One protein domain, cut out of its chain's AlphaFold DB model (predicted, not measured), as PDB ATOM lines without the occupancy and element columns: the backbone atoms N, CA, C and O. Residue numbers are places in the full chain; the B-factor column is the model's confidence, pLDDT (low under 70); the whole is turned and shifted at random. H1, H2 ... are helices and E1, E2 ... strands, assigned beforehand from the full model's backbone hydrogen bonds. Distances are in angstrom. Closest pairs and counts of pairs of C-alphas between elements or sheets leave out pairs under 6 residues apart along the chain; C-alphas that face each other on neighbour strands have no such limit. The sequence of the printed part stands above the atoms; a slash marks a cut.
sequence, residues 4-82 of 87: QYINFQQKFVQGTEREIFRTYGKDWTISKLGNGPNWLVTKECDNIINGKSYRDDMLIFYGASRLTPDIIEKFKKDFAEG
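This is residues 4 to 82 of the 87 residues of an uncharacterized protein of Erysipelotrichia bacterium (UniProt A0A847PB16). The domain is a long rod of two lobes joined by a two-stranded waist: at one end a three-stranded sheet, E2, E4 and E3, with H1 over one face and the other face bare, and at the other end the short strand pair E1 and E5 with H2 and H3 near it. The waist is made where E1 runs on into E2 and, beside it, E4 runs on into E5; residues 76 to 82, mostly of H3, stick out at the far end. The printed part has 79 residues with three named helices and five named strands, in the order E1, E2, H1, E3, E4, E5, H2, H3, and its class is mixed, helices and strands. Both sheets, E2 - E4 - E3 and E1 - E5, are antiparallel. The whole is loose, with a radius of gyration of the C-alphas of 15.5 A, and spans 50 by 22 by 16 A.

E1, residues 4 to 6, begins at C-alpha 4 at (113.707, 132.859, 215.201) and is 6.4 A long. E2, residues 9 to 14, measures 16.3 A, and H1, residues 17 to 24, 10.5 A. E3 is residues 29 to 32, 10.3 A, and E4 residues 38 to 43, 16.7 A, beginning at C-alpha 38 at (113.538, 128.146, 185.408). E5, residues 46 to 49, is 9.7 A long, and H2, residues 55 to 62, 10.7 A. H3, residues 69 to 80, measures 16.5 A and ends at C-alpha 80 at (111.670, 143.659, 225.496).

In the larger sheet E4 is the inner strand. It is antiparallel to E2 at 159 degrees, with N 11 and O 41 within hydrogen-bond range at 2.9 A, and to E3 at 166 degrees, with N 29 and O 42 at 2.8 A; E3 and E4 form a hairpin. H1 is on this sheet at a height of 9.4 A, over E4 and along the strands, at 22 degrees to E4 on the local plane; its closest C-alphas to E4 are those of Tyr 24 and Val 41, 7.4 A. E2, H1 and E3 make a split strand-helix-strand unit, two strands running the same way with E4 between them, and its crossover is right-handed. E1 runs on into E2 at 53 degrees, and E4 into E5 at 44 degrees, each across a break of 2 residues. E1 and E5 are antiparallel at 166 degrees, with N 6 and O 46 at 2.8 A. The closest C-alphas of E5 and H2 are those of Asp 46 and Arg 55, 5.4 A. H2 and H3 are close but not clearly touching, about perpendicular at 77 degrees, with the C-alphas of Tyr 62 and Ile 71 closest at 7.5 A. H1 is apart from H2 and from H3. In H1, H2 and H3 every O i to N i+4 pair is within hydrogen-bond range.

The C-alphas farthest apart, those of Asn 35 and Gly 82, are 51.1 A apart. The printed part has no cut and no long link. Its mean pLDDT is 91.0, and no printed residue is under 70.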
ATOM      1  N   GLN A   4     112.975 132.947 216.450       86.19
ATOM      2  CA  GLN A   4     113.707 132.859 215.201       86.19
ATOM      3  C   GLN A   4     113.091 133.800 214.176       86.19
ATOM      4  O   GLN A   4     111.947 133.635 213.757       86.19
ATOM      5  N   TYR A   5     113.903 134.742 213.712       84.56
ATOM      6  CA  TYR A   5     113.545 135.614 212.605       84.56
ATOM      7  C   TYR A   5     114.003 134.984 211.295       84.56
ATOM      8  O   TYR A   5     115.190 134.719 211.089       84.56
ATOM      9  N   ILE A   6     113.050 134.733 210.411       86.56
ATOM     10  CA  ILE A   6     113.298 134.330 209.036       86.56
ATOM     11  C   ILE A   6     113.352 135.603 208.201       86.56
ATOM     12  O   ILE A   6     112.394 136.370 208.163       86.56
ATOM     13  N   ASN A   7     114.477 135.823 207.530       85.88
ATOM     14  CA  ASN A   7     114.613 136.911 206.569       85.88
ATOM     15  C   ASN A   7     114.012 136.519 205.222       85.88
ATOM     16  O   ASN A   7     114.025 135.344 204.847       85.88
ATOM     17  N   PHE A   8     113.586 137.533 204.469       86.44
ATOM     18  CA  PHE A   8     113.242 137.371 203.066       86.44
ATOM     19  C   PHE A   8     114.415 136.751 202.299       86.44
ATOM     20  O   PHE A   8     115.557 137.201 202.412       86.44
ATOM     21  N   GLN A   9     114.131 135.728 201.500       91.56
ATOM     22  CA  GLN A   9     115.095 135.140 200.579       91.56
ATOM     23  C   GLN A   9     114.441 134.931 199.227       91.56
ATOM     24  O   GLN A   9     113.309 134.465 199.141       91.56
ATOM     25  N   GLN A  10     115.184 135.196 198.162       94.50
ATOM     26  CA  GLN A  10     114.735 134.930 196.807       94.50
ATOM     27  C   GLN A  10     115.864 134.292 196.012       94.50
ATOM     28  O   GLN A  10     117.022 134.695 196.134       94.50
ATOM     29  N   LYS A  11     115.536 133.261 195.232       95.75
ATOM     30  CA  LYS A  11     116.503 132.525 194.415       95.75
ATOM     31  C   LYS A  11     115.911 132.196 193.055       95.75
ATOM     32  O   LYS A  11     114.755 131.788 192.956       95.75
ATOM     33  N   PHE A  12     116.747 132.319 192.034       96.75
ATOM     34  CA  PHE A  12     116.500 131.757 190.715       96.75
ATOM     35  C   PHE A  12     117.121 130.366 190.676       96.75
ATOM     36  O   PHE A  12     118.310 130.211 190.953       96.75
ATOM     37  N   VAL A  13     116.312 129.357 190.381       96.69
ATOM     38  CA  VAL A  13     116.739 127.957 190.372       96.69
ATOM     39  C   VAL A  13     116.267 127.270 189.102       96.69
ATOM     40  O   VAL A  13     115.279 127.678 188.489       96.69
ATOM     41  N   GLN A  14     116.986 126.225 188.708       97.19
ATOM     42  CA  GLN A  14     116.618 125.382 187.580       97.19
ATOM     43  C   GLN A  14     116.295 123.975 188.057       97.19
ATOM     44  O   GLN A  14     116.952 123.465 188.962       97.19
ATOM     45  N   GLY A  15     115.292 123.353 187.448       95.81
ATOM     46  CA  GLY A  15     114.940 121.974 187.752       95.81
ATOM     47  C   GLY A  15     113.576 121.574 187.221       95.81
ATOM     48  O   GLY A  15     112.809 122.386 186.690       95.81
ATOM     49  N   THR A  16     113.268 120.294 187.380       96.56
ATOM     50  CA  THR A  16     111.925 119.778 187.125       96.56
ATOM     51  C   THR A  16     110.963 120.243 188.216       96.56
ATOM     52  O   THR A  16     111.354 120.465 189.360       96.56
ATOM     53  N   GLU A  17     109.676 120.335 187.888       94.81
ATOM     54  CA  GLU A  17     108.629 120.695 188.851       94.81
ATOM     55  C   GLU A  17     108.698 119.828 190.117       94.81
ATOM     56  O   GLU A  17     108.742 120.338 191.234       94.81
ATOM     57  N   ARG A  18     108.845 118.509 189.947       96.19
ATOM     58  CA  ARG A  18     108.969 117.568 191.064       96.19
ATOM     59  C   ARG A  18     110.136 117.904 191.996       96.19
ATOM     60  O   ARG A  18     109.981 117.817 193.212       96.19
ATOM     61  N   GLU A  19     111.300 118.262 191.459       96.31
ATOM     62  CA  GLU A  19     112.477 118.606 192.266       96.31
ATOM     63  C   GLU A  19     112.280 119.916 193.024       96.31
ATOM     64  O   GLU A  19     112.609 119.987 194.213       96.31
ATOM     65  N   ILE A  20     111.711 120.925 192.360       96.88
ATOM     66  CA  ILE A  20     111.467 122.236 192.961       96.88
ATOM     67  C   ILE A  20     110.450 122.118 194.091       96.88
ATOM     68  O   ILE A  20     110.735 122.542 195.210       96.88
ATOM     69  N   PHE A  21     109.312 121.467 193.851       95.50
ATOM     70  CA  PHE A  21     108.291 121.285 194.881       95.50
ATOM     71  C   PHE A  21     108.767 120.386 196.028       95.50
ATOM     72  O   PHE A  21     108.472 120.683 197.183       95.50
ATOM     73  N   ARG A  22     109.579 119.351 195.764       96.25
ATOM     74  CA  ARG A  22     110.186 118.532 196.829       96.25
ATOM     75  C   ARG A  22     111.151 119.333 197.709       96.25
ATOM     76  O   ARG A  22     111.210 119.092 198.909       96.25
ATOM     77  N   THR A  23     111.924 120.242 197.118       95.00
ATOM     78  CA  THR A  23     112.974 120.988 197.833       95.00
ATOM     79  C   THR A  23     112.419 122.212 198.561       95.00
ATOM     80  O   THR A  23     112.865 122.525 199.663       95.00
ATOM     81  N   TYR A  24     111.445 122.900 197.963       94.62
ATOM     82  CA  TYR A  24     110.993 124.217 198.414       94.62
ATOM     83  C   TYR A  24     109.520 124.259 198.854       94.62
ATOM     84  O   TYR A  24     109.151 125.148 199.612       94.62
ATOM     85  N   GLY A  25     108.680 123.298 198.454       90.19
ATOM     86  CA  GLY A  25     107.215 123.423 198.502       90.19
ATOM     87  C   GLY A  25     106.558 123.513 199.882       90.19
ATOM     88  O   GLY A  25     105.363 123.770 199.950       90.19
ATOM     89  N   LYS A  26     107.300 123.308 200.976       86.44
ATOM     90  CA  LYS A  26     106.762 123.428 202.339       86.44
ATOM     91  C   LYS A  26     106.777 124.869 202.861       86.44
ATOM     92  O   LYS A  26     105.790 125.315 203.430       86.44
ATOM     93  N   ASP A  27     107.888 125.578 202.653       84.50
ATOM     94  CA  ASP A  27     108.174 126.856 203.331       84.50
ATOM     95  C   ASP A  27     108.497 128.001 202.355       84.50
ATOM     96  O   ASP A  27     108.956 129.066 202.774       84.50
ATOM     97  N   TRP A  28     108.349 127.770 201.049       93.75
ATOM     98  CA  TRP A  28     108.657 128.746 200.008       93.75
ATOM     99  C   TRP A  28     107.491 128.881 199.037       93.75
ATOM    100  O   TRP A  28     106.866 127.899 198.639       93.75
ATOM    101  N   THR A  29     107.283 130.102 198.569       93.50
ATOM    102  CA  THR A  29     106.472 130.393 197.393       93.50
ATOM    103  C   THR A  29     107.267 130.026 196.144       93.50
ATOM    104  O   THR A  29     108.418 130.442 195.994       93.50
ATOM    105  N   ILE A  30     106.657 129.261 195.239       96.69
ATOM    106  CA  ILE A  30     107.278 128.787 193.999       96.69
ATOM    107  C   ILE A  30     106.540 129.402 192.806       96.69
ATOM    108  O   ILE A  30     105.333 129.223 192.669       96.69
ATOM    109  N   SER A  31     107.278 130.060 191.910       96.44
ATOM    110  CA  SER A  31     106.750 130.637 190.670       96.44
ATOM    111  C   SER A  31     107.550 130.146 189.465       96.44
ATOM    112  O   SER A  31     108.768 130.327 189.407       96.44
ATOM    113  N   LYS A  32     106.882 129.539 188.477       96.06
ATOM    114  CA  LYS A  32     107.529 129.098 187.231       96.06
ATOM    115  C   LYS A  32     107.840 130.295 186.331       96.06
ATOM    116  O   LYS A  32     106.983 131.151 186.121       96.06
ATOM    117  N   LEU A  33     109.050 130.346 185.780       95.12
ATOM    118  CA  LEU A  33     109.487 131.417 184.886       95.12
ATOM    119  C   LEU A  33     109.411 130.946 183.431       95.12
ATOM    120  O   LEU A  33     110.364 130.402 182.870       95.12
ATOM    121  N   GLY A  34     108.243 131.161 182.822       90.69
ATOM    122  CA  GLY A  34     107.961 130.772 181.440       90.69
ATOM    123  C   GLY A  34     107.868 129.255 181.238       90.69
ATOM    124  O   GLY A  34     107.577 128.495 182.160       90.69
ATOM    125  N   ASN A  35     108.115 128.808 180.004       90.25
ATOM    126  CA  ASN A  35     107.964 127.397 179.615       90.25
ATOM    127  C   ASN A  35     109.223 126.541 179.860       90.25
ATOM    128  O   ASN A  35     109.190 125.334 179.636       90.25
ATOM    129  N   GLY A  36     110.324 127.153 180.305       89.69
ATOM    130  CA  GLY A  36     111.602 126.480 180.545       89.69
ATOM    131  C   GLY A  36     111.728 125.847 181.940       89.69
ATOM    132  O   GLY A  36     110.764 125.816 182.708       89.69
ATOM    133  N   PRO A  37     112.934 125.372 182.301       95.62
ATOM    134  CA  PRO A  37     113.207 124.750 183.596       95.62
ATOM    135  C   PRO A  37     113.469 125.771 184.715       95.62
ATOM    136  O   PRO A  37     113.975 125.388 185.762       95.62
ATOM    137  N   ASN A  38     113.196 127.059 184.492       97.69
ATOM    138  CA  ASN A  38     113.538 128.146 185.408       97.69
ATOM    139  C   ASN A  38     112.401 128.419 186.397       97.69
ATOM    140  O   ASN A  38     111.232 128.500 186.015       97.69
ATOM    141  N   TRP A  39     112.762 128.652 187.654       97.88
ATOM    142  CA  TRP A  39     111.830 128.939 188.736       97.88
ATOM    143  C   TRP A  39     112.360 130.069 189.609       97.88
ATOM    144  O   TRP A  39     113.562 130.174 189.862       97.88
ATOM    145  N   LEU A  40     111.442 130.893 190.097       97.38
ATOM    146  CA  LEU A  40     111.675 131.842 191.169       97.38
ATOM    147  C   LEU A  40     111.108 131.242 192.448       97.38
ATOM    148  O   LEU A  40     109.905 130.995 192.534       97.38
ATOM    149  N   VAL A  41     111.961 131.019 193.441       96.94
ATOM    150  CA  VAL A  41     111.528 130.585 194.770       96.94
ATOM    151  C   VAL A  41     111.756 131.710 195.764       96.94
ATOM    152  O   VAL A  41     112.832 132.310 195.803       96.94
ATOM    153  N   THR A  42     110.729 132.009 196.553       94.62
ATOM    154  CA  THR A  42     110.733 133.104 197.526       94.62
ATOM    155  C   THR A  42     110.358 132.579 198.906       94.62
ATOM    156  O   THR A  42     109.313 131.957 199.065       94.62
ATOM    157  N   LYS A  43     111.201 132.834 199.906       91.44
ATOM    158  CA  LYS A  43     110.881 132.643 201.319       91.44
ATOM    159  C   LYS A  43     110.540 133.999 201.899       91.44
ATOM    160  O   LYS A  43     111.379 134.896 201.916       91.44
ATOM    161  N   GLU A  44     109.301 134.142 202.328       87.31
ATOM    162  CA  GLU A  44     108.821 135.348 202.984       87.31
ATOM    163  C   GLU A  44     109.469 135.519 204.367       87.31
ATOM    164  O   GLU A  44     109.891 134.544 204.993       87.31
ATOM    165  N   CYS A  45     109.542 136.762 204.854       88.44
ATOM    166  CA  CYS A  45     109.948 137.012 206.237       88.44
ATOM    167  C   CYS A  45     109.019 136.275 207.216       88.44
ATOM    168  O   CYS A  45     107.823 136.173 206.977       88.44
ATOM    169  N   ASP A  46     109.511 135.820 208.355       88.31
ATOM    170  CA  ASP A  46     108.654 135.222 209.383       88.31
ATOM    171  C   ASP A  46     109.257 135.459 210.765       88.31
ATOM    172  O   ASP A  46     110.464 135.660 210.910       88.31
ATOM    173  N   ASN A  47     108.410 135.434 211.781       86.81
ATOM    174  CA  ASN A  47     108.810 135.391 213.168       86.81
ATOM    175  C   ASN A  47     108.256 134.113 213.793       86.81
ATOM    176  O   ASN A  47     107.056 133.980 214.031       86.81
ATOM    177  N   ILE A  48     109.155 133.167 214.044       88.56
ATOM    178  CA  ILE A  48     108.827 131.871 214.617       88.56
ATOM    179  C   ILE A  48     109.154 131.913 216.105       88.56
ATOM    180  O   ILE A  48     110.310 132.080 216.492       88.56
ATOM    181  N   ILE A  49     108.148 131.698 216.945       85.88
ATOM    182  CA  ILE A  49     108.310 131.619 218.396       85.88
ATOM    183  C   ILE A  49     107.958 130.202 218.825       85.88
ATOM    184  O   ILE A  49     106.861 129.713 218.563       85.88
ATOM    185  N   ASN A  50     108.910 129.524 219.471       88.06
ATOM    186  CA  ASN A  50     108.769 128.132 219.919       88.06
ATOM    187  C   ASN A  50     108.234 127.182 218.817       88.06
ATOM    188  O   ASN A  50     107.463 126.268 219.094       88.06
ATOM    189  N   GLY A  51     108.630 127.407 217.559       86.50
ATOM    190  CA  GLY A  51     108.239 126.575 216.412       86.50
ATOM    191  C   GLY A  51     106.907 126.944 215.745       86.50
ATOM    192  O   GLY A  51     106.575 126.352 214.721       86.50
ATOM    193  N   LYS A  52     106.168 127.928 216.268       88.19
ATOM    194  CA  LYS A  52     104.940 128.452 215.655       88.19
ATOM    195  C   LYS A  52     105.229 129.766 214.929       88.19
ATOM    196  O   LYS A  52     105.913 130.624 215.479       88.19
ATOM    197  N   SER A  53     104.710 129.915 213.711       88.50
ATOM    198  CA  SER A  53     104.738 131.184 212.974       88.50
ATOM    199  C   SER A  53     103.757 132.176 213.597       88.50
ATOM    200  O   SER A  53     102.615 131.816 213.886       88.50
ATOM    201  N   TYR A  54     104.212 133.412 213.793       88.94
ATOM    202  CA  TYR A  54     103.406 134.547 214.256       88.94
ATOM    203  C   TYR A  54     103.313 135.641 213.187       88.94
ATOM    204  O   TYR A  54     102.997 136.790 213.499       88.94
ATOM    205  N   ARG A  55     103.611 135.321 211.919       89.19
ATOM    206  CA  ARG A  55     103.615 136.315 210.840       89.19
ATOM    207  C   ARG A  55     102.294 137.065 210.738       89.19
ATOM    208  O   ARG A  55     102.309 138.293 210.780       89.19
ATOM    209  N   ASP A  56     101.181 136.351 210.624       89.50
ATOM    210  CA  ASP A  56      99.873 136.978 210.415       89.50
ATOM    211  C   ASP A  56      99.450 137.806 211.632       89.50
ATOM    212  O   ASP A  56      99.022 138.950 211.480       89.50
ATOM    213  N   ASP A  57      99.681 137.285 212.840       89.81
ATOM    214  CA  ASP A  57      99.419 138.004 214.090       89.81
ATOM    215  C   ASP A  57     100.215 139.316 214.160       89.81
ATOM    216  O   ASP A  57      99.675 140.360 214.526       89.81
ATOM    217  N   MET A  58     101.491 139.298 213.762       89.00
ATOM    218  CA  MET A  58     102.321 140.502 213.707       89.00
ATOM    219  C   MET A  58     101.835 141.500 212.656       89.00
ATOM    220  O   MET A  58     101.826 142.702 212.922       89.00
ATOM    221  N   LEU A  59     101.444 141.029 211.469       91.31
ATOM    222  CA  LEU A  59     100.904 141.891 210.417       91.31
ATOM    223  C   LEU A  59      99.628 142.594 210.885       91.31
ATOM    224  O   LEU A  59      99.504 143.806 210.712       91.31
ATOM    225  N   ILE A  60      98.729 141.864 211.548       92.06
ATOM    226  CA  ILE A  60      97.502 142.415 212.132       92.06
ATOM    227  C   ILE A  60      97.835 143.417 213.242       92.06
ATOM    228  O   ILE A  60      97.352 144.546 213.211       92.06
ATOM    229  N   PHE A  61      98.694 143.037 214.194       90.94
ATOM    230  CA  PHE A  61      99.040 143.871 215.348       90.94
ATOM    231  C   PHE A  61      99.690 145.200 214.945       90.94
ATOM    232  O   PHE A  61      99.378 146.247 215.513       90.94
ATOM    233  N   TYR A  62     100.575 145.174 213.947       91.94
ATOM    234  CA  TYR A  62     101.253 146.370 213.452       91.94
ATOM    235  C   TYR A  62     100.507 147.093 212.325       91.94
ATOM    236  O   TYR A  62     100.988 148.130 211.869       91.94
ATOM    237  N   GLY A  63      99.357 146.575 211.877       92.62
ATOM    238  CA  GLY A  63      98.602 147.137 210.753       92.62
ATOM    239  C   GLY A  63      99.405 147.157 209.449       92.62
ATOM    240  O   GLY A  63      99.311 148.106 208.674       92.62
ATOM    241  N   ALA A  64     100.240 146.142 209.227       90.31
ATOM    242  CA  ALA A  64     101.161 146.065 208.103       90.31
ATOM    243  C   ALA A  64     100.716 145.021 207.075       90.31
ATOM    244  O   ALA A  64     100.159 143.983 207.412       90.31
ATOM    245  N   SER A  65     101.029 145.263 205.802       87.25
ATOM    246  CA  SER A  65     100.768 144.306 204.719       87.25
ATOM    247  C   SER A  65     101.919 143.323 204.481       87.25
ATOM    248  O   SER A  65     101.735 142.312 203.805       87.25
ATOM    249  N   ARG A  66     103.120 143.616 205.000       85.94
ATOM    250  CA  ARG A  66     104.333 142.791 204.861       85.94
ATOM    251  C   ARG A  66     105.224 142.918 206.091       85.94
ATOM    252  O   ARG A  66     105.297 143.986 206.689       85.94
ATOM    253  N   LEU A  67     105.945 141.845 206.419       87.56
ATOM    254  CA  LEU A  67     106.957 141.865 207.472       87.56
ATOM    255  C   LEU A  67     108.263 142.428 206.917       87.56
ATOM    256  O   LEU A  67     108.972 141.763 206.159       87.56
ATOM    257  N   THR A  68     108.573 143.661 207.298       86.00
ATOM    258  CA  THR A  68     109.849 144.314 207.005       86.00
ATOM    259  C   THR A  68     110.824 144.137 208.174       86.00
ATOM    260  O   THR A  68     110.388 143.885 209.302       86.00
ATOM    261  N   PRO A  69     112.140 144.306 207.944       82.62
ATOM    262  CA  PRO A  69     113.121 144.347 209.027       82.62
ATOM    263  C   PRO A  69     112.752 145.351 210.130       82.62
ATOM    264  O   PRO A  69     112.862 145.024 211.306       82.62
ATOM    265  N   ASP A  70     112.212 146.518 209.773       87.56
ATOM    266  CA  ASP A  70     111.812 147.544 210.746       87.56
ATOM    267  C   ASP A  70     110.674 147.081 211.667       87.56
ATOM    268  O   ASP A  70     110.697 147.349 212.867       87.56
ATOM    269  N   ILE A  71     109.685 146.354 211.132       89.31
ATOM    270  CA  ILE A  71     108.598 145.773 211.938       89.31
ATOM    271  C   ILE A  71     109.152 144.706 212.883       89.31
ATOM    272  O   ILE A  71     108.725 144.610 214.032       89.31
ATOM    273  N   ILE A  72     110.129 143.925 212.422       84.62
ATOM    274  CA  ILE A  72     110.801 142.912 213.237       84.62
ATOM    275  C   ILE A  72     111.598 143.563 214.377       84.62
ATOM    276  O   ILE A  72     111.495 143.122 215.523       84.62
ATOM    277  N   GLU A  73     112.360 144.621 214.100       87.88
ATOM    278  CA  GLU A  73     113.094 145.364 215.131       87.88
ATOM    279  C   GLU A  73     112.147 146.045 216.121       87.88
ATOM    280  O   GLU A  73     112.356 145.985 217.337       87.88
ATOM    281  N   LYS A  74     111.041 146.614 215.630       90.94
ATOM    282  CA  LYS A  74     109.986 147.161 216.484       90.94
ATOM    283  C   LYS A  74     109.382 146.090 217.393       90.94
ATOM    284  O   LYS A  74     109.232 146.337 218.584       90.94
ATOM    285  N   PHE A  75     109.122 144.895 216.868       88.50
ATOM    286  CA  PHE A  75     108.658 143.756 217.658       88.50
ATOM    287  C   PHE A  75     109.638 143.353 218.749       88.50
ATOM    288  O   PHE A  75     109.228 143.188 219.896       88.50
ATOM    289  N   LYS A  76     110.931 143.232 218.430       85.88
ATOM    290  CA  LYS A  76     111.965 142.930 219.433       85.88
ATOM    291  C   LYS A  76     111.938 143.946 220.572       85.88
ATOM    292  O   LYS A  76     111.990 143.559 221.737       85.88
ATOM    293  N   LYS A  77     111.822 145.231 220.231       91.12
ATOM    294  CA  LYS A  77     111.754 146.327 221.196       91.12
ATOM    295  C   LYS A  77     110.475 146.284 222.033       91.12
ATOM    296  O   LYS A  77     110.563 146.291 223.254       91.12
ATOM    297  N   ASP A  78     109.304 146.189 221.406       91.31
ATOM    298  CA  ASP A  78     108.015 146.144 222.107       91.31
ATOM    299  C   ASP A  78     107.904 144.906 223.014       91.31
ATOM    300  O   ASP A  78     107.333 144.978 224.104       91.31
ATOM    301  N   PHE A  79     108.490 143.781 222.598       86.75
ATOM    302  CA  PHE A  79     108.597 142.579 223.419       86.75
ATOM    303  C   PHE A  79     109.531 142.786 224.622       86.75
ATOM    304  O   PHE A  79     109.151 142.472 225.749       86.75
ATOM    305  N   ALA A  80     110.722 143.362 224.417       87.31
ATOM    306  CA  ALA A  80     111.670 143.659 225.496       87.31
ATOM    307  C   ALA A  80     111.121 144.685 226.508       87.31
ATOM    308  O   ALA A  80     111.394 144.586 227.702       87.31
ATOM    309  N   GLU A  81     110.313 145.638 226.042       92.88
ATOM    310  CA  GLU A  81     109.618 146.631 226.870       92.88
ATOM    311  C   GLU A  81     108.341 146.077 227.536       92.88
ATOM    312  O   GLU A  81     107.672 146.792 228.280       92.88
ATOM    313  N   GLY A  82     107.978 144.814 227.279       88.12
ATOM    314  CA  GLY A  82     106.820 144.148 227.885       88.12
ATOM    315  C   GLY A  82     105.455 144.596 227.348       88.12
ATOM    316  O   GLY A  82     104.426 144.251 227.936       88.12
TER     317      GLY A  82